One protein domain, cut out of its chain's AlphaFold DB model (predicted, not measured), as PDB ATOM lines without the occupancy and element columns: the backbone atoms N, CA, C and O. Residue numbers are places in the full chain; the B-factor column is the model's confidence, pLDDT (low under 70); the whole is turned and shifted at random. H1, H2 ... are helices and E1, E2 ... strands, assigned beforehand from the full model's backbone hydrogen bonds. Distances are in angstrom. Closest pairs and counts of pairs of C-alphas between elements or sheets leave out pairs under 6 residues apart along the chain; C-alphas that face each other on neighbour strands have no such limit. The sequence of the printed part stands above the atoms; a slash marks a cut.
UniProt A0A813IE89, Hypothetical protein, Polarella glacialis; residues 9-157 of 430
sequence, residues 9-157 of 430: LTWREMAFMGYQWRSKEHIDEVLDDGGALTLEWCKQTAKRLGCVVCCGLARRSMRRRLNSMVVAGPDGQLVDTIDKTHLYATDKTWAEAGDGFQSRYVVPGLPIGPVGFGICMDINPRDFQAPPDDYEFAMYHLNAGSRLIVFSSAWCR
ATOM      1  N   LEU A   9      18.551 -31.742 -28.896       87.56
ATOM      2  CA  LEU A   9      18.806 -32.411 -27.625       87.56
ATOM      3  C   LEU A   9      17.950 -33.682 -27.587       87.56
ATOM      4  O   LEU A   9      16.730 -33.601 -27.473       87.56
ATOM      5  N   THR A  10      18.572 -34.857 -27.682       86.12
ATOM      6  CA  THR A  10      17.862 -36.143 -27.574       86.12
ATOM      7  C   THR A  10      18.061 -36.779 -26.201       86.12
ATOM      8  O   THR A  10      19.135 -36.685 -25.607       86.12
ATOM      9  N   TRP A  11      17.005 -37.404 -25.692       87.06
ATOM     10  CA  TRP A  11      16.959 -38.145 -24.438       87.06
ATOM     11  C   TRP A  11      16.623 -39.613 -24.686       87.06
ATOM     12  O   TRP A  11      16.104 -40.002 -25.735       87.06
ATOM     13  N   ARG A  12      16.943 -40.436 -23.687       86.12
ATOM     14  CA  ARG A  12      16.755 -41.888 -23.720       86.12
ATOM     15  C   ARG A  12      15.285 -42.274 -23.866       86.12
ATOM     16  O   ARG A  12      14.370 -41.503 -23.573       86.12
ATOM     17  N   GLU A  13      15.083 -43.516 -24.272       90.62
ATOM     18  CA  GLU A  13      13.797 -44.198 -24.160       90.62
ATOM     19  C   GLU A  13      13.330 -44.219 -22.692       90.62
ATOM     20  O   GLU A  13      14.132 -44.469 -21.789       90.62
ATOM     21  N   MET A  14      12.039 -43.955 -22.452       86.50
ATOM     22  CA  MET A  14      11.406 -44.003 -21.120       86.50
ATOM     23  C   MET A  14      12.137 -43.166 -20.040       86.50
ATOM     24  O   MET A  14      12.311 -43.588 -18.892       86.50
ATOM     25  N   ALA A  15      12.565 -41.959 -20.421       83.12
ATOM     26  CA  ALA A  15      13.589 -41.144 -19.761       83.12
ATOM     27  C   ALA A  15      13.430 -40.936 -18.243       83.12
ATOM     28  O   ALA A  15      14.426 -40.991 -17.520       83.12
ATOM     29  N   PHE A  16      12.203 -40.687 -17.773       81.19
ATOM     30  CA  PHE A  16      11.899 -40.291 -16.386       81.19
ATOM     31  C   PHE A  16      11.120 -41.343 -15.585       81.19
ATOM     32  O   PHE A  16      10.716 -41.078 -14.457       81.19
ATOM     33  N   MET A  17      10.883 -42.520 -16.166       79.00
ATOM     34  CA  MET A  17       9.995 -43.548 -15.601       79.00
ATOM     35  C   MET A  17      10.629 -44.942 -15.553       79.00
ATOM     36  O   MET A  17      10.101 -45.833 -14.902       79.00
ATOM     37  N   GLY A  18      11.781 -45.146 -16.194       80.19
ATOM     38  CA  GLY A  18      12.397 -46.467 -16.263       80.19
ATOM     39  C   GLY A  18      11.659 -47.407 -17.222       80.19
ATOM     40  O   GLY A  18      10.620 -47.076 -17.791       80.19
ATOM     41  N   TYR A  19      12.256 -48.576 -17.455       79.81
ATOM     42  CA  TYR A  19      11.948 -49.393 -18.633       79.81
ATOM     43  C   TYR A  19      11.219 -50.717 -18.334       79.81
ATOM     44  O   TYR A  19      10.404 -51.167 -19.135       79.81
ATOM     45  N   GLN A  20      11.490 -51.354 -17.189       80.75
ATOM     46  CA  GLN A  20      11.054 -52.729 -16.894       80.75
ATOM     47  C   GLN A  20       9.651 -52.816 -16.279       80.75
ATOM     48  O   GLN A  20       9.473 -53.210 -15.128       80.75
ATOM     49  N   TRP A  21       8.639 -52.492 -17.079       82.75
ATOM     50  CA  TRP A  21       7.235 -52.650 -16.696       82.75
ATOM     51  C   TRP A  21       6.762 -54.105 -16.876       82.75
ATOM     52  O   TRP A  21       7.264 -54.842 -17.731       82.75
ATOM     53  N   ARG A  22       5.839 -54.549 -16.011       82.06
ATOM     54  CA  ARG A  22       5.412 -55.966 -15.913       82.06
ATOM     55  C   ARG A  22       4.030 -56.248 -16.512       82.06
ATOM     56  O   ARG A  22       3.769 -57.382 -16.895       82.06
ATOM     57  N   SER A  23       3.151 -55.249 -16.578       86.69
ATOM     58  CA  SER A  23       1.804 -55.377 -17.146       86.69
ATOM     59  C   SER A  23       1.232 -54.016 -17.559       86.69
ATOM     60  O   SER A  23       1.817 -52.966 -17.271       86.69
ATOM     61  N   LYS A  24       0.056 -54.037 -18.201       92.75
ATOM     62  CA  LYS A  24      -0.723 -52.842 -18.563       92.75
ATOM     63  C   LYS A  24      -1.140 -52.014 -17.344       92.75
ATOM     64  O   LYS A  24      -1.166 -50.792 -17.441       92.75
ATOM     65  N   GLU A  25      -1.424 -52.677 -16.230       91.56
ATOM     66  CA  GLU A  25      -1.833 -52.087 -14.954       91.56
ATOM     67  C   GLU A  25      -0.629 -51.482 -14.223       91.56
ATOM     68  O   GLU A  25      -0.721 -50.374 -13.709       91.56
ATOM     69  N   HIS A  26       0.526 -52.163 -14.228       86.31
ATOM     70  CA  HIS A  26       1.732 -51.672 -13.551       86.31
ATOM     71  C   HIS A  26       2.205 -50.321 -14.123       86.31
ATOM     72  O   HIS A  26       2.635 -49.455 -13.369       86.31
ATOM     73  N   ILE A  27       2.087 -50.101 -15.439       88.81
ATOM     74  CA  ILE A  27       2.491 -48.827 -16.055       88.81
ATOM     75  C   ILE A  27       1.418 -47.723 -15.988       88.81
ATOM     76  O   ILE A  27       1.702 -46.579 -16.341       88.81
ATOM     77  N   ASP A  28       0.182 -48.020 -15.565       88.19
ATOM     78  CA  ASP A  28      -0.935 -47.075 -15.732       88.19
ATOM     79  C   ASP A  28      -0.737 -45.737 -14.997       88.19
ATOM     80  O   ASP A  28      -1.230 -44.714 -15.468       88.19
ATOM     81  N   GLU A  29       0.031 -45.723 -13.906       84.69
ATOM     82  CA  GLU A  29       0.355 -44.523 -13.121       84.69
ATOM     83  C   GLU A  29       1.362 -43.553 -13.763       84.69
ATOM     84  O   GLU A  29       1.500 -42.419 -13.293       84.69
ATOM     85  N   VAL A  30       2.114 -43.985 -14.781       84.38
ATOM     86  CA  VAL A  30       3.175 -43.174 -15.417       84.38
ATOM     87  C   VAL A  30       2.893 -42.842 -16.883       84.38
ATOM     88  O   VAL A  30       3.707 -42.176 -17.524       84.38
ATOM     89  N   LEU A  31       1.756 -43.294 -17.419       88.12
ATOM     90  CA  LEU A  31       1.333 -42.978 -18.781       88.12
ATOM     91  C   LEU A  31       0.985 -41.493 -18.927       88.12
ATOM     92  O   LEU A  31       0.244 -40.921 -18.129       88.12
ATOM     93  N   ASP A  32       1.474 -40.884 -20.004       85.94
ATOM     94  CA  ASP A  32       1.005 -39.573 -20.437       85.94
ATOM     95  C   ASP A  32      -0.346 -39.693 -21.154       85.94
ATOM     96  O   ASP A  32      -0.418 -40.134 -22.303       85.94
ATOM     97  N   ASP A  33      -1.407 -39.272 -20.466       79.88
ATOM     98  CA  ASP A  33      -2.778 -39.176 -20.984       79.88
ATOM     99  C   ASP A  33      -3.048 -37.833 -21.720       79.88
ATOM    100  O   ASP A  33      -4.196 -37.504 -22.024       79.88
ATOM    101  N   GLY A  34      -2.006 -37.046 -22.027       65.69
ATOM    102  CA  GLY A  34      -2.086 -35.752 -22.725       65.69
ATOM    103  C   GLY A  34      -1.767 -34.532 -21.850       65.69
ATOM    104  O   GLY A  34      -2.214 -33.424 -22.153       65.69
ATOM    105  N   GLY A  35      -1.016 -34.721 -20.764       61.41
ATOM    106  CA  GLY A  35      -0.715 -33.683 -19.775       61.41
ATOM    107  C   GLY A  35       0.504 -33.959 -18.890       61.41
ATOM    108  O   GLY A  35       0.644 -33.314 -17.852       61.41
ATOM    109  N   ALA A  36       1.369 -34.917 -19.241       65.56
ATOM    110  CA  ALA A  36       2.453 -35.327 -18.356       65.56
ATOM    111  C   ALA A  36       3.563 -34.283 -18.192       65.56
ATOM    112  O   ALA A  36       3.935 -33.531 -19.100       65.56
ATOM    113  N   LEU A  37       4.188 -34.364 -17.015       79.50
ATOM    114  CA  LEU A  37       5.380 -33.613 -16.630       79.50
ATOM    115  C   LEU A  37       6.520 -33.766 -17.651       79.50
ATOM    116  O   LEU A  37       7.222 -32.796 -17.908       79.50
ATOM    117  N   THR A  38       6.673 -34.940 -18.277       82.75
ATOM    118  CA  THR A  38       7.690 -35.195 -19.313       82.75
ATOM    119  C   THR A  38       7.501 -34.311 -20.546       82.75
ATOM    120  O   THR A  38       8.454 -33.669 -20.985       82.75
ATOM    121  N   LEU A  39       6.285 -34.247 -21.098       86.88
ATOM    122  CA  LEU A  39       5.983 -33.435 -22.278       86.88
ATOM    123  C   LEU A  39       6.166 -31.943 -21.977       86.88
ATOM    124  O   LEU A  39       6.804 -31.223 -22.748       86.88
ATOM    125  N   GLU A  40       5.658 -31.476 -20.838       88.00
ATOM    126  CA  GLU A  40       5.790 -30.071 -20.455       88.00
ATOM    127  C   GLU A  40       7.249 -29.696 -20.134       88.00
ATOM    128  O   GLU A  40       7.720 -28.648 -20.577       88.00
ATOM    129  N   TRP A  41       8.016 -30.585 -19.494       89.44
ATOM    130  CA  TRP A  41       9.463 -30.422 -19.315       89.44
ATOM    131  C   TRP A  41      10.204 -30.329 -20.657       89.44
ATOM    132  O   TRP A  41      11.085 -29.477 -20.805       89.44
ATOM    133  N   CYS A  42       9.833 -31.142 -21.657       89.81
ATOM    134  CA  CYS A  42      10.424 -31.069 -22.998       89.81
ATOM    135  C   CYS A  42      10.146 -29.713 -23.647       89.81
ATOM    136  O   CYS A  42      11.071 -29.068 -24.133       89.81
ATOM    137  N   LYS A  43       8.895 -29.245 -23.601       92.69
ATOM    138  CA  LYS A  43       8.473 -27.949 -24.157       92.69
ATOM    139  C   LYS A  43       9.181 -26.771 -23.484       92.69
ATOM    140  O   LYS A  43       9.701 -25.888 -24.169       92.69
ATOM    141  N   GLN A  44       9.260 -26.768 -22.154       90.19
ATOM    142  CA  GLN A  44       9.973 -25.738 -21.394       90.19
ATOM    143  C   GLN A  44      11.479 -25.761 -21.676       90.19
ATOM    144  O   GLN A  44      12.085 -24.706 -21.866       90.19
ATOM    145  N   THR A  45      12.084 -26.947 -21.762       86.75
ATOM    146  CA  THR A  45      13.512 -27.111 -22.065       86.75
ATOM    147  C   THR A  45      13.839 -26.677 -23.493       86.75
ATOM    148  O   THR A  45      14.777 -25.903 -23.681       86.75
ATOM    149  N   ALA A  46      13.032 -27.075 -24.479       90.06
ATOM    150  CA  ALA A  46      13.191 -26.693 -25.881       90.06
ATOM    151  C   ALA A  46      13.127 -25.170 -26.059       90.06
ATOM    152  O   ALA A  46      14.026 -24.575 -26.653       90.06
ATOM    153  N   LYS A  47      12.138 -24.520 -25.428       91.44
ATOM    154  CA  LYS A  47      11.998 -23.057 -25.414       91.44
ATOM    155  C   LYS A  47      13.138 -22.343 -24.680       91.44
ATOM    156  O   LYS A  47      13.594 -21.300 -25.139       91.44
ATOM    157  N   ARG A  48      13.603 -22.884 -23.546       88.50
ATOM    158  CA  ARG A  48      14.700 -22.309 -22.742       88.50
ATOM    159  C   ARG A  48      16.046 -22.374 -23.467       88.50
ATOM    160  O   ARG A  48      16.829 -21.438 -23.360       88.50
ATOM    161  N   LEU A  49      16.312 -23.469 -24.180       84.31
ATOM    162  CA  LEU A  49      17.566 -23.696 -24.905       84.31
ATOM    163  C   LEU A  49      17.512 -23.226 -26.373       84.31
ATOM    164  O   LEU A  49      18.548 -23.109 -27.021       84.31
ATOM    165  N   GLY A  50      16.318 -22.948 -26.906       84.62
ATOM    166  CA  GLY A  50      16.115 -22.539 -28.297       84.62
ATOM    167  C   GLY A  50      16.454 -23.635 -29.312       84.62
ATOM    168  O   GLY A  50      16.869 -23.306 -30.430       84.62
ATOM    169  N   CYS A  51      16.282 -24.906 -28.932       87.06
ATOM    170  CA  CYS A  51      16.643 -26.114 -29.687       87.06
ATOM    171  C   CYS A  51      15.459 -27.092 -29.783       87.06
ATOM    172  O   CYS A  51      14.470 -26.931 -29.067       87.06
ATOM    173  N   VAL A  52      15.551 -28.112 -30.637       93.12
ATOM    174  CA  VAL A  52      14.586 -29.224 -30.653       93.12
ATOM    175  C   VAL A  52      14.905 -30.208 -29.531       93.12
ATOM    176  O   VAL A  52      16.056 -30.602 -29.377       93.12
ATOM    177  N   VAL A  53      13.896 -30.647 -28.777       92.88
ATOM    178  CA  VAL A  53      14.040 -31.672 -27.730       92.88
ATOM    179  C   VAL A  53      13.278 -32.931 -28.120       92.88
ATOM    180  O   VAL A  53      12.067 -32.876 -28.322       92.88
ATOM    181  N   CYS A  54      13.976 -34.063 -28.170       94.88
ATOM    182  CA  CYS A  54      13.396 -35.390 -28.374       94.88
ATOM    183  C   CYS A  54      13.507 -36.200 -27.076       94.88
ATOM    184  O   CYS A  54      14.586 -36.242 -26.490       94.88
ATOM    185  N   CYS A  55      12.430 -36.834 -26.602       91.81
ATOM    186  CA  CYS A  55      12.449 -37.549 -25.318       91.81
ATOM    187  C   CYS A  55      11.472 -38.729 -25.271       91.81
ATOM    188  O   CYS A  55      10.321 -38.590 -25.687       91.81
ATOM    189  N   GLY A  56      11.923 -39.873 -24.746       92.50
ATOM    190  CA  GLY A  56      11.121 -41.089 -24.626       92.50
ATOM    191  C   GLY A  56      10.210 -41.117 -23.392       92.50
ATOM    192  O   GLY A  56      10.636 -40.776 -22.288       92.50
ATOM    193  N   LEU A  57       8.976 -41.591 -23.566       92.44
ATOM    194  CA  LEU A  57       7.947 -41.714 -22.530       92.44
ATOM    195  C   LEU A  57       6.950 -42.844 -22.836       92.44
ATOM    196  O   LEU A  57       6.762 -43.225 -23.989       92.44
ATOM    197  N   ALA A  58       6.238 -43.303 -21.811       93.19
ATOM    198  CA  ALA A  58       5.019 -44.081 -21.974       93.19
ATOM    199  C   ALA A  58       3.834 -43.127 -22.169       93.19
ATOM    200  O   ALA A  58       3.687 -42.145 -21.440       93.19
ATOM    201  N   ARG A  59       2.971 -43.420 -23.141       93.19
ATOM    202  CA  ARG A  59       1.842 -42.567 -23.522       93.19
ATOM    203  C   ARG A  59       0.569 -43.383 -23.692       93.19
ATOM    204  O   ARG A  59       0.600 -44.477 -24.258       93.19
ATOM    205  N   ARG A  60      -0.572 -42.836 -23.273       92.25
ATOM    206  CA  ARG A  60      -1.885 -43.366 -23.647       92.25
ATOM    207  C   ARG A  60      -2.408 -42.604 -24.857       92.25
ATOM    208  O   ARG A  60      -2.424 -41.378 -24.889       92.25
ATOM    209  N   SER A  61      -2.874 -43.331 -25.867       89.81
ATOM    210  CA  SER A  61      -3.579 -42.738 -27.002       89.81
ATOM    211  C   SER A  61      -4.900 -43.463 -27.210       89.81
ATOM    212  O   SER A  61      -4.941 -44.621 -27.632       89.81
ATOM    213  N   MET A  62      -5.999 -42.787 -26.865       86.94
ATOM    214  CA  MET A  62      -7.339 -43.375 -26.777       86.94
ATOM    215  C   MET A  62      -7.360 -44.595 -25.836       86.94
ATOM    216  O   MET A  62      -7.421 -44.433 -24.622       86.94
ATOM    217  N   ARG A  63      -7.304 -45.817 -26.383       88.38
ATOM    218  CA  ARG A  63      -7.252 -47.083 -25.628       88.38
ATOM    219  C   ARG A  63      -5.892 -47.791 -25.703       88.38
ATOM    220  O   ARG A  63      -5.687 -48.744 -24.957       88.38
ATOM    221  N   ARG A  64      -4.987 -47.334 -26.577       94.00
ATOM    222  CA  ARG A  64      -3.644 -47.902 -26.773       94.00
ATOM    223  C   ARG A  64      -2.704 -47.374 -25.690       94.00
ATOM    224  O   ARG A  64      -2.774 -46.195 -25.339       94.00
ATOM    225  N   ARG A  65      -1.802 -48.228 -25.207       96.12
ATOM    226  CA  ARG A  65      -0.608 -47.835 -24.439       96.12
ATOM    227  C   ARG A  65       0.588 -47.942 -25.375       96.12
ATOM    228  O   ARG A  65       0.702 -48.940 -26.077       96.12
ATOM    229  N   LEU A  66       1.429 -46.920 -25.433       96.81
ATOM    230  CA  LEU A  66       2.465 -46.777 -26.453       96.81
ATOM    231  C   LEU A  66       3.789 -46.385 -25.791       96.81
ATOM    232  O   LEU A  66       3.811 -45.564 -24.872       96.81
ATOM    233  N   ASN A  67       4.883 -46.979 -26.263       97.06
ATOM    234  CA  ASN A  67       6.235 -46.488 -26.013       97.06
ATOM    235  C   ASN A  67       6.523 -45.445 -27.098       97.06
ATOM    236  O   ASN A  67       6.528 -45.777 -28.286       97.06
ATOM    237  N   SER A  68       6.654 -44.182 -26.699       96.62
ATOM    238  CA  SER A  68       6.661 -43.033 -27.603       96.62
ATOM    239  C   SER A  68       7.893 -42.150 -27.394       96.62
ATOM    240  O   SER A  68       8.516 -42.155 -26.334       96.62
ATOM    241  N   MET A  69       8.201 -41.318 -28.386       95.81
ATOM    242  CA  MET A  69       9.153 -40.212 -28.315       95.81
ATOM    243  C   MET A  69       8.421 -38.914 -28.673       95.81
ATOM    244  O   MET A  69       7.916 -38.784 -29.787       95.81
ATOM    245  N   VAL A  70       8.357 -37.945 -27.756       95.62
ATOM    246  CA  VAL A  70       7.877 -36.588 -28.083       95.62
ATOM    247  C   VAL A  70       8.988 -35.778 -28.735       95.62
ATOM    248  O   VAL A  70      10.151 -35.911 -28.356       95.62
ATOM    249  N   VAL A  71       8.614 -34.913 -29.676       96.75
ATOM    250  CA  VAL A  71       9.508 -33.970 -30.357       96.75
ATOM    251  C   VAL A  71       8.981 -32.557 -30.114       96.75
ATOM    252  O   VAL A  71       7.944 -32.182 -30.659       96.75
ATOM    253  N   ALA A  72       9.665 -31.768 -29.288       95.56
ATOM    254  CA  ALA A  72       9.321 -30.376 -28.997       95.56
ATOM    255  C   ALA A  72      10.230 -29.409 -29.772       95.56
ATOM    256  O   ALA A  72      11.444 -29.595 -29.813       95.56
ATOM    257  N   GLY A  73       9.647 -28.378 -30.381       94.75
ATOM    258  CA  GLY A  73      10.349 -27.361 -31.164       94.75
ATOM    259  C   GLY A  73      10.976 -26.254 -30.303       94.75
ATOM    260  O   GLY A  73      10.614 -26.094 -29.135       94.75
ATOM    261  N   PRO A  74      11.876 -25.430 -30.874       92.75
ATOM    262  CA  PRO A  74      12.626 -24.391 -30.155       92.75
ATOM    263  C   PRO A  74      11.768 -23.231 -29.617       92.75
ATOM    264  O   PRO A  74      12.273 -22.368 -28.904       92.75
ATOM    265  N   ASP A  75      10.487 -23.179 -29.973       94.25
ATOM    266  CA  ASP A  75       9.473 -22.261 -29.451       94.25
ATOM    267  C   ASP A  75       8.693 -22.837 -28.248       94.25
ATOM    268  O   ASP A  75       7.919 -22.121 -27.601       94.25
ATOM    269  N   GLY A  76       8.918 -24.114 -27.922       92.75
ATOM    270  CA  GLY A  76       8.203 -24.876 -26.903       92.75
ATOM    271  C   GLY A  76       6.886 -25.491 -27.377       92.75
ATOM    272  O   GLY A  76       6.080 -25.888 -26.534       92.75
ATOM    273  N   GLN A  77       6.628 -25.562 -28.685       95.12
ATOM    274  CA  GLN A  77       5.477 -26.292 -29.220       95.12
ATOM    275  C   GLN A  77       5.795 -27.776 -29.411       95.12
ATOM    276  O   GLN A  77       6.934 -28.158 -29.674       95.12
ATOM    277  N   LEU A  78       4.775 -28.627 -29.293       94.94
ATOM    278  CA  LEU A  78       4.880 -30.027 -29.694       94.94
ATOM    279  C   LEU A  78       4.897 -30.082 -31.226       94.94
ATOM    280  O   LEU A  78       3.918 -29.703 -31.864       94.94
ATOM    281  N   VAL A  79       6.011 -30.529 -31.802       95.75
ATOM    282  CA  VAL A  79       6.135 -30.795 -33.241       95.75
ATOM    283  C   VAL A  79       5.544 -32.160 -33.556       95.75
ATOM    284  O   VAL A  79       4.802 -32.285 -34.525       95.75
ATOM    285  N   ASP A  80       5.866 -33.178 -32.749       95.25
ATOM    286  CA  ASP A  80       5.481 -34.552 -33.062       95.25
ATOM    287  C   ASP A  80       5.445 -35.516 -31.874       95.25
ATOM    288  O   ASP A  80       5.937 -35.233 -30.780       95.25
ATOM    289  N   THR A  81       4.885 -36.701 -32.108       95.44
ATOM    290  CA  THR A  81       4.971 -37.846 -31.201       95.44
ATOM    291  C   THR A  81       5.099 -39.130 -32.010       95.44
ATOM    292  O   THR A  81       4.171 -39.539 -32.703       95.44
ATOM    293  N   ILE A  82       6.268 -39.755 -31.915       97.00
ATOM    294  CA  ILE A  82       6.645 -40.955 -32.659       97.00
ATOM    295  C   ILE A  82       6.390 -42.177 -31.782       97.00
ATOM    296  O   ILE A  82       6.780 -42.169 -30.619       97.00
ATOM    297  N   ASP A  83       5.779 -43.231 -32.321       97.62
ATOM    298  CA  ASP A  83       5.510 -44.473 -31.586       97.62
ATOM    299  C   ASP A  83       6.444 -45.604 -32.029       97.62
ATOM    300  O   ASP A  83       6.638 -45.827 -33.227       97.62
ATOM    301  N   LYS A  84       6.995 -46.339 -31.056       98.12
ATOM    302  CA  LYS A  84       7.905 -47.472 -31.262       98.12
ATOM    303  C   LYS A  84       7.226 -48.563 -32.089       98.12
ATOM    304  O   LYS A  84       6.151 -49.043 -31.733       98.12
ATOM    305  N   THR A  85       7.851 -48.968 -33.187       97.88
ATOM    306  CA  THR A  85       7.263 -49.871 -34.188       97.88
ATOM    307  C   THR A  85       7.609 -51.335 -33.924       97.88
ATOM    308  O   THR A  85       6.744 -52.204 -34.050       97.88
ATOM    309  N   HIS A  86       8.851 -51.636 -33.539       95.62
ATOM    310  CA  HIS A  86       9.272 -52.971 -33.113       95.62
ATOM    311  C   HIS A  86       9.355 -53.015 -31.587       95.62
ATOM    312  O   HIS A  86      10.154 -52.316 -30.969       95.62
ATOM    313  N   LEU A  87       8.520 -53.846 -30.962       93.56
ATOM    314  CA  LEU A  87       8.479 -53.992 -29.508       93.56
ATOM    315  C   LEU A  87       9.510 -55.015 -29.019       93.56
ATOM    316  O   LEU A  87       9.569 -56.140 -29.520       93.56
ATOM    317  N   TYR A  88      10.275 -54.658 -27.989       88.06
ATOM    318  CA  TYR A  88      11.091 -55.609 -27.241       88.06
ATOM    319  C   TYR A  88      10.210 -56.461 -26.310       88.06
ATOM    320  O   TYR A  88       9.049 -56.132 -26.061       88.06
ATOM    321  N   ALA A  89      10.751 -57.556 -25.770       82.38
ATOM    322  CA  ALA A  89      10.020 -58.460 -24.875       82.38
ATOM    323  C   ALA A  89       9.374 -57.727 -23.682       82.38
ATOM    324  O   ALA A  89       8.218 -57.984 -23.355       82.38
ATOM    325  N   THR A  90      10.090 -56.763 -23.095       82.19
ATOM    326  CA  THR A  90       9.600 -55.912 -22.001       82.19
ATOM    327  C   THR A  90       8.479 -54.965 -22.427       82.19
ATOM    328  O   THR A  90       7.551 -54.756 -21.654       82.19
ATOM    329  N   ASP A  91       8.512 -54.412 -23.646       90.31
ATOM    330  CA  ASP A  91       7.431 -53.535 -24.118       90.31
ATOM    331  C   ASP A  91       6.124 -54.323 -24.293       90.31
ATOM    332  O   ASP A  91       5.052 -53.834 -23.955       90.31
ATOM    333  N   LYS A  92       6.202 -55.571 -24.776       91.38
ATOM    334  CA  LYS A  92       5.032 -56.422 -25.077       91.38
ATOM    335  C   LYS A  92       4.155 -56.754 -23.865       91.38
ATOM    336  O   LYS A  92       3.030 -57.210 -24.055       91.38
ATOM    337  N   THR A  93       4.635 -56.547 -22.636       89.44
ATOM    338  CA  THR A  93       3.832 -56.766 -21.421       89.44
ATOM    339  C   THR A  93       2.787 -55.667 -21.201       89.44
ATOM    340  O   THR A  93       1.779 -55.899 -20.533       89.44
ATOM    341  N   TRP A  94       2.998 -54.476 -21.775       93.88
ATOM    342  CA  TRP A  94       2.203 -53.283 -21.478       93.88
ATOM    343  C   TRP A  94       1.829 -52.444 -22.711       93.88
ATOM    344  O   TRP A  94       0.726 -51.893 -22.756       93.88
ATOM    345  N   ALA A  95       2.711 -52.359 -23.707       96.81
ATOM    346  CA  ALA A  95       2.578 -51.527 -24.895       96.81
ATOM    347  C   ALA A  95       1.936 -52.263 -26.079       96.81
ATOM    348  O   ALA A  95       1.934 -53.489 -26.185       96.81
ATOM    349  N   GLU A  96       1.439 -51.471 -27.020       97.75
ATOM    350  CA  GLU A  96       1.058 -51.874 -28.366       97.75
ATOM    351  C   GLU A  96       2.053 -51.267 -29.366       97.75
ATOM    352  O   GLU A  96       2.623 -50.204 -29.121       97.75
ATOM    353  N   ALA A  97       2.300 -51.956 -30.482       97.56
ATOM    354  CA  ALA A  97       3.216 -51.468 -31.510       97.56
ATOM    355  C   ALA A  97       2.630 -50.235 -32.212       97.56
ATOM    356  O   ALA A  97       1.418 -50.176 -32.432       97.56
ATOM    357  N   GLY A  98       3.484 -49.280 -32.577       96.94
ATOM    358  CA  GLY A  98       3.161 -48.170 -33.467       96.94
ATOM    359  C   GLY A  98       2.900 -48.623 -34.907       96.94
ATOM    360  O   GLY A  98       3.215 -49.747 -35.302       96.94
ATOM    361  N   ASP A  99       2.322 -47.725 -35.704       95.62
ATOM    362  CA  ASP A  99       1.754 -48.064 -37.020       95.62
ATOM    363  C   ASP A  99       2.802 -48.135 -38.158       95.62
ATOM    364  O   ASP A  99       2.456 -48.406 -39.308       95.62
ATOM    365  N   GLY A 100       4.086 -47.913 -37.850       97.12
ATOM    366  CA  GLY A 100       5.208 -47.971 -38.791       97.12
ATOM    367  C   GLY A 100       6.311 -46.959 -38.467       97.12
ATOM    368  O   GLY A 100       6.078 -45.981 -37.751       97.12
ATOM    369  N   PHE A 101       7.505 -47.178 -39.030       98.00
ATOM    370  CA  PHE A 101       8.631 -46.246 -38.919       98.00
ATOM    371  C   PHE A 101       8.274 -44.864 -39.473       98.00
ATOM    372  O   PHE A 101       7.447 -44.731 -40.382       98.00
ATOM    373  N   GLN A 102       8.907 -43.827 -38.925       96.81
ATOM    374  CA  GLN A 102       8.483 -42.451 -39.152       96.81
ATOM    375  C   GLN A 102       9.633 -41.525 -39.533       96.81
ATOM    376  O   GLN A 102      10.734 -41.570 -38.986       96.81
ATOM    377  N   SER A 103       9.330 -40.615 -40.451       97.00
ATOM    378  CA  SER A 103      10.176 -39.483 -40.807       97.00
ATOM    379  C   SER A 103       9.319 -38.234 -41.030       97.00
ATOM    380  O   SER A 103       8.102 -38.330 -41.226       97.00
ATOM    381  N   ARG A 104       9.937 -37.053 -40.966       97.31
ATOM    382  CA  ARG A 104       9.322 -35.752 -41.263       97.31
ATOM    383  C   ARG A 104      10.227 -34.961 -42.194       97.31
ATOM    384  O   ARG A 104      11.420 -34.835 -41.946       97.31
ATOM    385  N   TYR A 105       9.656 -34.411 -43.266       95.75
ATOM    386  CA  TYR A 105      10.418 -33.680 -44.284       95.75
ATOM    387  C   TYR A 105      11.122 -32.435 -43.712       95.75
ATOM    388  O   TYR A 105      12.264 -32.150 -44.061       95.75
ATOM    389  N   VAL A 106      10.460 -31.733 -42.785       93.44
ATOM    390  CA  VAL A 106      11.000 -30.597 -42.025       93.44
ATOM    391  C   VAL A 106      10.608 -30.754 -40.558       93.44
ATOM    392  O   VAL A 106       9.456 -31.064 -40.256       93.44
ATOM    393  N   VAL A 107      11.554 -30.482 -39.659       93.38
ATOM    394  CA  VAL A 107      11.327 -30.325 -38.216       93.38
ATOM    395  C   VAL A 107      11.701 -28.883 -37.853       93.38
ATOM    396  O   VAL A 107      12.857 -28.501 -38.058       93.38
ATOM    397  N   PRO A 108      10.768 -28.050 -37.350       92.44
ATOM    398  CA  PRO A 108      11.063 -26.664 -36.996       92.44
ATOM    399  C   PRO A 108      12.220 -26.560 -35.997       92.44
ATOM    400  O   PRO A 108      12.157 -27.122 -34.909       92.44
ATOM    401  N   GLY A 109      13.268 -25.822 -36.366       87.19
ATOM    402  CA  GLY A 109      14.471 -25.638 -35.548       87.19
ATOM    403  C   GLY A 109      15.700 -26.431 -35.996       87.19
ATOM    404  O   GLY A 109      16.793 -26.084 -35.556       87.19
ATOM    405  N   LEU A 110      15.556 -27.419 -36.889       87.00
ATOM    406  CA  LEU A 110      16.690 -28.162 -37.455       87.00
ATOM    407  C   LEU A 110      17.067 -27.623 -38.846       87.00
ATOM    408  O   LEU A 110      16.174 -27.329 -39.645       87.00
ATOM    409  N   PRO A 111      18.369 -27.498 -39.174       82.62
ATOM    410  CA  PRO A 111      18.828 -27.004 -40.476       82.62
ATOM    411  C   PRO A 111      18.780 -28.075 -41.577       82.62
ATOM    412  O   PRO A 111      19.027 -27.774 -42.744       82.62
ATOM    413  N   ILE A 112      18.515 -29.330 -41.206       82.81
ATOM    414  CA  ILE A 112      18.605 -30.504 -42.067       82.81
ATOM    415  C   ILE A 112      17.337 -31.351 -41.956       82.81
ATOM    416  O   ILE A 112      16.764 -31.519 -40.880       82.81
ATOM    417  N   GLY A 113      16.913 -31.890 -43.093       86.38
ATOM    418  CA  GLY A 113      15.825 -32.848 -43.222       86.38
ATOM    419  C   GLY A 113      15.870 -33.517 -44.605       86.38
ATOM    420  O   GLY A 113      16.632 -33.049 -45.462       86.38
ATOM    421  N   PRO A 114      15.088 -34.585 -44.851       96.44
ATOM    422  CA  PRO A 114      14.158 -35.242 -43.925       96.44
ATOM    423  C   PRO A 114      14.802 -35.782 -42.641       96.44
ATOM    424  O   PRO A 114      15.958 -36.203 -42.644       96.44
ATOM    425  N   VAL A 115      14.048 -35.756 -41.545       95.94
ATOM    426  CA  VAL A 115      14.455 -36.253 -40.225       95.94
ATOM    427  C   VAL A 115      13.719 -37.556 -39.940       95.94
ATOM    428  O   VAL A 115      12.491 -37.580 -39.922       95.94
ATOM    429  N   GLY A 116      14.465 -38.635 -39.748       97.19
ATOM    430  CA  GLY A 116      13.989 -39.936 -39.305       97.19
ATOM    431  C   GLY A 116      13.990 -40.073 -37.784       97.19
ATOM    432  O   GLY A 116      14.760 -39.402 -37.093       97.19
ATOM    433  N   PHE A 117      13.153 -40.968 -37.267       98.00
ATOM    434  CA  PHE A 117      13.044 -41.249 -35.840       98.00
ATOM    435  C   PHE A 117      12.982 -42.755 -35.583       98.00
ATOM    436  O   PHE A 117      12.303 -43.475 -36.314       98.00
ATOM    437  N   GLY A 118      13.640 -43.214 -34.518       96.38
ATOM    438  CA  GLY A 118      13.578 -44.607 -34.074       96.38
ATOM    439  C   GLY A 118      13.733 -44.758 -32.567       96.38
ATOM    440  O   GLY A 118      14.380 -43.941 -31.908       96.38
ATOM    441  N   ILE A 119      13.138 -45.813 -32.020       95.88
ATOM    442  CA  ILE A 119      13.201 -46.144 -30.601       95.88
ATOM    443  C   ILE A 119      13.757 -47.563 -30.445       95.88
ATOM    444  O   ILE A 119      13.066 -48.552 -30.690       95.88
ATOM    445  N   CYS A 120      15.009 -47.663 -29.990       91.81
ATOM    446  CA  CYS A 120      15.652 -48.898 -29.531       91.81
ATOM    447  C   CYS A 120      15.453 -50.108 -30.469       91.81
ATOM    448  O   CYS A 120      16.068 -50.192 -31.529       91.81
ATOM    449  N   MET A 121      14.577 -51.041 -30.097       91.44
ATOM    450  CA  MET A 121      14.278 -52.262 -30.845       91.44
ATOM    451  C   MET A 121      13.826 -52.020 -32.301       91.44
ATOM    452  O   MET A 121      13.967 -52.930 -33.112       91.44
ATOM    453  N   ASP A 122      13.388 -50.808 -32.667       95.44
ATOM    454  CA  ASP A 122      13.135 -50.410 -34.063       95.44
ATOM    455  C   ASP A 122      14.293 -50.752 -35.013       95.44
ATOM    456  O   ASP A 122      14.045 -51.208 -36.122       95.44
ATOM    457  N   ILE A 123      15.550 -50.604 -34.576       88.50
ATOM    458  CA  ILE A 123      16.743 -50.876 -35.403       88.50
ATOM    459  C   ILE A 123      16.989 -52.378 -35.661       88.50
ATOM    460  O   ILE A 123      17.840 -52.740 -36.474       88.50
ATOM    461  N   ASN A 124      16.305 -53.266 -34.936       85.88
ATOM    462  CA  ASN A 124      16.462 -54.713 -35.056       85.88
ATOM    463  C   ASN A 124      15.365 -55.321 -35.949       85.88
ATOM    464  O   ASN A 124      14.263 -54.771 -36.019       85.88
ATOM    465  N   PRO A 125      15.623 -56.506 -36.537       84.94
ATOM    466  CA  PRO A 125      14.608 -57.289 -37.221       84.94
ATOM    467  C   PRO A 125      13.402 -57.527 -36.326       84.94
ATOM    468  O   PRO A 125      13.554 -57.821 -35.130       84.94
ATOM    469  N   ARG A 126      12.204 -57.425 -36.905       88.06
ATOM    470  CA  ARG A 126      10.945 -57.611 -36.184       88.06
ATOM    471  C   ARG A 126      10.965 -58.905 -35.376       88.06
ATOM    472  O   ARG A 126      11.238 -59.984 -35.903       88.06
ATOM    473  N   ASP A 127      10.696 -58.772 -34.077       82.00
ATOM    474  CA  ASP A 127      10.648 -59.865 -33.099       82.00
ATOM    475  C   ASP A 127      11.918 -60.740 -33.010       82.00
ATOM    476  O   ASP A 127      11.843 -61.860 -32.505       82.00
ATOM    477  N   PHE A 128      13.065 -60.238 -33.496       82.94
ATOM    478  CA  PHE A 128      14.301 -60.997 -33.761       82.94
ATOM    479  C   PHE A 128      14.108 -62.216 -34.693       82.94
ATOM    480  O   PHE A 128      14.914 -63.142 -34.684       82.94
ATOM    481  N   GLN A 129      13.042 -62.216 -35.501       79.06
ATOM    482  CA  GLN A 129      12.645 -63.326 -36.378       79.06
ATOM    483  C   GLN A 129      12.658 -62.965 -37.864       79.06
ATOM    484  O   GLN A 129      12.823 -63.858 -38.696       79.06
ATOM    485  N   ALA A 130      12.483 -61.686 -38.215       78.31
ATOM    486  CA  ALA A 130      12.643 -61.247 -39.598       78.31
ATOM    487  C   ALA A 130      14.090 -61.496 -40.094       78.31
ATOM    488  O   ALA A 130      15.026 -61.473 -39.284       78.31
ATOM    489  N   PRO A 131      14.292 -61.758 -41.402       87.88
ATOM    490  CA  PRO A 131      15.617 -61.968 -41.979       87.88
ATOM    491  C   PRO A 131      16.605 -60.860 -41.568       87.88
ATOM    492  O   PRO A 131      16.314 -59.681 -41.762       87.88
ATOM    493  N   PRO A 132      17.795 -61.192 -41.027       76.00
ATOM    494  CA  PRO A 132      18.741 -60.182 -40.540       76.00
ATOM    495  C   PRO A 132      19.219 -59.174 -41.590       76.00
ATOM    496  O   PRO A 132      19.700 -58.110 -41.203       76.00
ATOM    497  N   ASP A 133      19.092 -59.525 -42.873       86.44
ATOM    498  CA  ASP A 133      19.495 -58.718 -44.023       86.44
ATOM    499  C   ASP A 133      18.336 -57.913 -44.660       86.44
ATOM    500  O   ASP A 133      18.553 -57.232 -45.661       86.44
ATOM    501  N   ASP A 134      17.123 -57.943 -44.085       89.69
ATOM    502  CA  ASP A 134      16.015 -57.061 -44.503       89.69
ATOM    503  C   ASP A 134      16.239 -55.606 -44.040       89.69
ATOM    504  O   ASP A 134      15.752 -54.665 -44.673       89.69
ATOM    505  N   TYR A 135      16.993 -55.423 -42.945       90.12
ATOM    506  CA  TYR A 135      17.383 -54.136 -42.356       90.12
ATOM    507  C   TYR A 135      16.225 -53.116 -42.286       90.12
ATOM    508  O   TYR A 135      16.395 -51.964 -42.697       90.12
ATOM    509  N   GLU A 136      15.043 -53.514 -41.797       95.25
ATOM    510  CA  GLU A 136      13.775 -52.825 -42.098       95.25
ATOM    511  C   GLU A 136      13.805 -51.318 -41.771       95.25
ATOM    512  O   GLU A 136      13.313 -50.493 -42.544       95.25
ATOM    513  N   PHE A 137      14.441 -50.951 -40.656       95.69
ATOM    514  CA  PHE A 137      14.637 -49.567 -40.217       95.69
ATOM    515  C   PHE A 137      15.592 -48.770 -41.115       95.69
ATOM    516  O   PHE A 137      15.270 -47.664 -41.554       95.69
ATOM    517  N   ALA A 138      16.767 -49.326 -41.420       92.25
ATOM    518  CA  ALA A 138      17.761 -48.656 -42.256       92.25
ATOM    519  C   ALA A 138      17.263 -48.516 -43.703       92.25
ATOM    520  O   ALA A 138      17.414 -47.451 -44.301       92.25
ATOM    521  N   MET A 139      16.590 -49.541 -44.233       97.06
ATOM    522  CA  MET A 139      15.946 -49.502 -45.547       97.06
ATOM    523  C   MET A 139      14.781 -48.508 -45.595       97.06
ATOM    524  O   MET A 139      14.649 -47.785 -46.583       97.06
ATOM    525  N   TYR A 140      13.968 -48.402 -44.536       98.19
ATOM    526  CA  TYR A 140      12.957 -47.345 -44.439       98.19
ATOM    527  C   TYR A 140      13.599 -45.955 -44.520       98.19
ATOM    528  O   TYR A 140      13.185 -45.138 -45.343       98.19
ATOM    529  N   HIS A 141      14.632 -45.685 -43.718       96.94
ATOM    530  CA  HIS A 141      15.269 -44.367 -43.685       96.94
ATOM    531  C   HIS A 141      16.034 -44.024 -44.967       96.94
ATOM    532  O   HIS A 141      16.004 -42.862 -45.379       96.94
ATOM    533  N   LEU A 142      16.625 -45.020 -45.634       94.31
ATOM    534  CA  LEU A 142      17.234 -44.882 -46.956       94.31
ATOM    535  C   LEU A 142      16.182 -44.476 -47.999       94.31
ATOM    536  O   LEU A 142      16.338 -43.464 -48.679       94.31
ATOM    537  N   ASN A 143      15.068 -45.214 -48.067       97.50
ATOM    538  CA  ASN A 143      13.971 -44.946 -49.004       97.50
ATOM    539  C   ASN A 143      13.250 -43.617 -48.714       97.50
ATOM    540  O   ASN A 143      12.802 -42.941 -49.638       97.50
ATOM    541  N   ALA A 144      13.153 -43.223 -47.442       96.62
ATOM    542  CA  ALA A 144      12.610 -41.934 -47.017       96.62
ATOM    543  C   ALA A 144      13.591 -40.758 -47.214       96.62
ATOM    544  O   ALA A 144      13.224 -39.612 -46.947       96.62
ATOM    545  N   GLY A 145      14.836 -41.018 -47.634       94.94
ATOM    546  CA  GLY A 145      15.877 -40.000 -47.789       94.94
ATOM    547  C   GLY A 145      16.214 -39.275 -46.483       94.94
ATOM    548  O   GLY A 145      16.471 -38.075 -46.503       94.94
ATOM    549  N   SER A 146      16.152 -39.963 -45.338       92.44
ATOM    550  CA  SER A 146      16.412 -39.360 -44.022       92.44
ATOM    551  C   SER A 146      17.875 -38.934 -43.911       92.44
ATOM    552  O   SER A 146      18.752 -39.783 -43.972       92.44
ATOM    553  N   ARG A 147      18.138 -37.635 -43.723       88.81
ATOM    554  CA  ARG A 147      19.489 -37.039 -43.612       88.81
ATOM    555  C   ARG A 147      19.940 -36.798 -42.170       88.81
ATOM    556  O   ARG A 147      21.117 -36.578 -41.896       88.81
ATOM    557  N   LEU A 148      19.000 -36.857 -41.237       90.81
ATOM    558  CA  LEU A 148      19.240 -36.938 -39.803       90.81
ATOM    559  C   LEU A 148      18.330 -38.031 -39.251       90.81
ATOM    560  O   LEU A 148      17.161 -38.078 -39.620       90.81
ATOM    561  N   ILE A 149      18.834 -38.881 -38.368       91.56
ATOM    562  CA  ILE A 149      18.047 -39.861 -37.622       91.56
ATOM    563  C   ILE A 149      18.248 -39.578 -36.136       91.56
ATOM    564  O   ILE A 149      19.381 -39.590 -35.649       91.56
ATOM    565  N   VAL A 150      17.151 -39.314 -35.424       92.88
ATOM    566  CA  VAL A 150      17.154 -39.159 -33.966       92.88
ATOM    567  C   VAL A 150      16.674 -40.457 -33.331       92.88
ATOM    568  O   VAL A 150      15.583 -40.944 -33.627       92.88
ATOM    569  N   PHE A 151      17.508 -41.021 -32.465       89.56
ATOM    570  CA  PHE A 151      17.320 -42.346 -31.902       89.56
ATOM    571  C   PHE A 151      17.360 -42.308 -30.372       89.56
ATOM    572  O   PHE A 151      18.326 -41.827 -29.772       89.56
ATOM    573  N   SER A 152      16.317 -42.833 -29.736       88.56
ATOM    574  CA  SER A 152      16.222 -42.949 -28.275       88.56
ATOM    575  C   SER A 152      16.272 -44.419 -27.881       88.56
ATOM    576  O   SER A 152      15.534 -45.227 -28.441       88.56
ATOM    577  N   SER A 153      17.107 -44.786 -26.911       83.94
ATOM    578  CA  SER A 153      17.213 -46.179 -26.476       83.94
ATOM    579  C   SER A 153      17.420 -46.365 -24.977       83.94
ATOM    580  O   SER A 153      17.963 -45.516 -24.268       83.94
ATOM    581  N   ALA A 154      16.943 -47.512 -24.504       82.38
ATOM    582  CA  ALA A 154      17.274 -48.112 -23.225       82.38
ATOM    583  C   ALA A 154      17.889 -49.498 -23.485       82.38
ATOM    584  O   ALA A 154      17.357 -50.512 -23.037       82.38
ATOM    585  N   TRP A 155      18.977 -49.539 -24.264       73.62
ATOM    586  CA  TRP A 155      19.579 -50.788 -24.730       73.62
ATOM    587  C   TRP A 155      20.093 -51.635 -23.551       73.62
ATOM    588  O   TRP A 155      20.509 -51.106 -22.515       73.62
ATOM    589  N   CYS A 156      20.041 -52.962 -23.682       62.44
ATOM    590  CA  CYS A 156      20.597 -53.883 -22.686       62.44
ATOM    591  C   CYS A 156      22.117 -54.001 -22.865       62.44
ATOM    592  O   CYS A 156      22.611 -54.000 -23.988       62.44
ATOM    593  N   ARG A 157      22.879 -54.159 -21.773       55.78
ATOM    594  CA  ARG A 157      24.328 -54.442 -21.875       55.78
ATOM    595  C   ARG A 157      24.593 -55.825 -22.502       55.78
ATOM    596  O   ARG A 157      25.648 -56.026 -23.098       55.78
TER     597      ARG A 157
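Overview. This is residues 9 to 157 of the 430 residues of the protein "Hypothetical protein" of Polarella glacialis (UniProt A0A813IE89). Two small three-stranded sheets stand face to face as a sandwich, their strands crossed at 40 degrees; H1 packs on the sheet E1 E2 E3, and H3 on the sheet E4 E5 E6. The 149 printed residues hold three named helices and six named strands, in order H1 E1 E2 E3 E4 E5 H2 H3 E6; the first sheet is antiparallel, the second mixed. The class is mixed, with under half of the residues in named elements; the whole is compact, with a radius of gyration of the C-alphas of 14.9 A and spans of 41 by 38 by 31 A.

Along the chain. Find C-alpha 52 at (14.586, -29.224, -30.653); there E1, residues 52 to 61, begins its 22.9 A. Then come E2, residues 64 to 72, 21.9 A, and E3, residues 78 to 83, 14.6 A. Before them lies H1, residues 37 to 49, 17.8 A. Later find E4 at 102 to 104, E5 at 115 to 119, H2 at 120 to 123, H3 at 136 to 143, and E6 at 148 to 152, ending at (16.222, -42.949, -28.275).

Arrangement. E1 E2 E3 form a meander, each strand the antiparallel neighbour of the one before; see N 55 and O 70, 3.0 A, and N 69 and O 82, 2.8 A. H1 is on one face, making two layers, at a height of 8.3 A; its closest C-alphas to E1 are Ala 46 and Val 53, 5.4 A. Across the sandwich, the closest C-alphas of E3 and E5 are Ile 82 and Phe 117, 7.2 A. In the hairpin E4 and E5, N 104 and O 115 are within hydrogen-bond range at 2.8 A; across the parallel neighbours E5 and E6, N 116 and O 148 are, at 2.8 A. E5, H2 H3, E6 form a strand-helix-strand unit, parallel neighbour strands with helices between, its crossover right-handed. H3 is on this sheet, with Gly 116 and His 141 the closest C-alphas to E5, 6.4 A; H2 only grazes it. In H1 and H3 every O i to N i+4 pair is within hydrogen-bond range; H2 is too short for one.

Size, cuts and confidence. The farthest C-alphas, Arg 48 and Pro 131, are 44.1 A apart. The printed part has no cut; the links E3 to E4 and H2 to H3 are long. Residues 34 to 36 and 156 to 157 have pLDDT under 70.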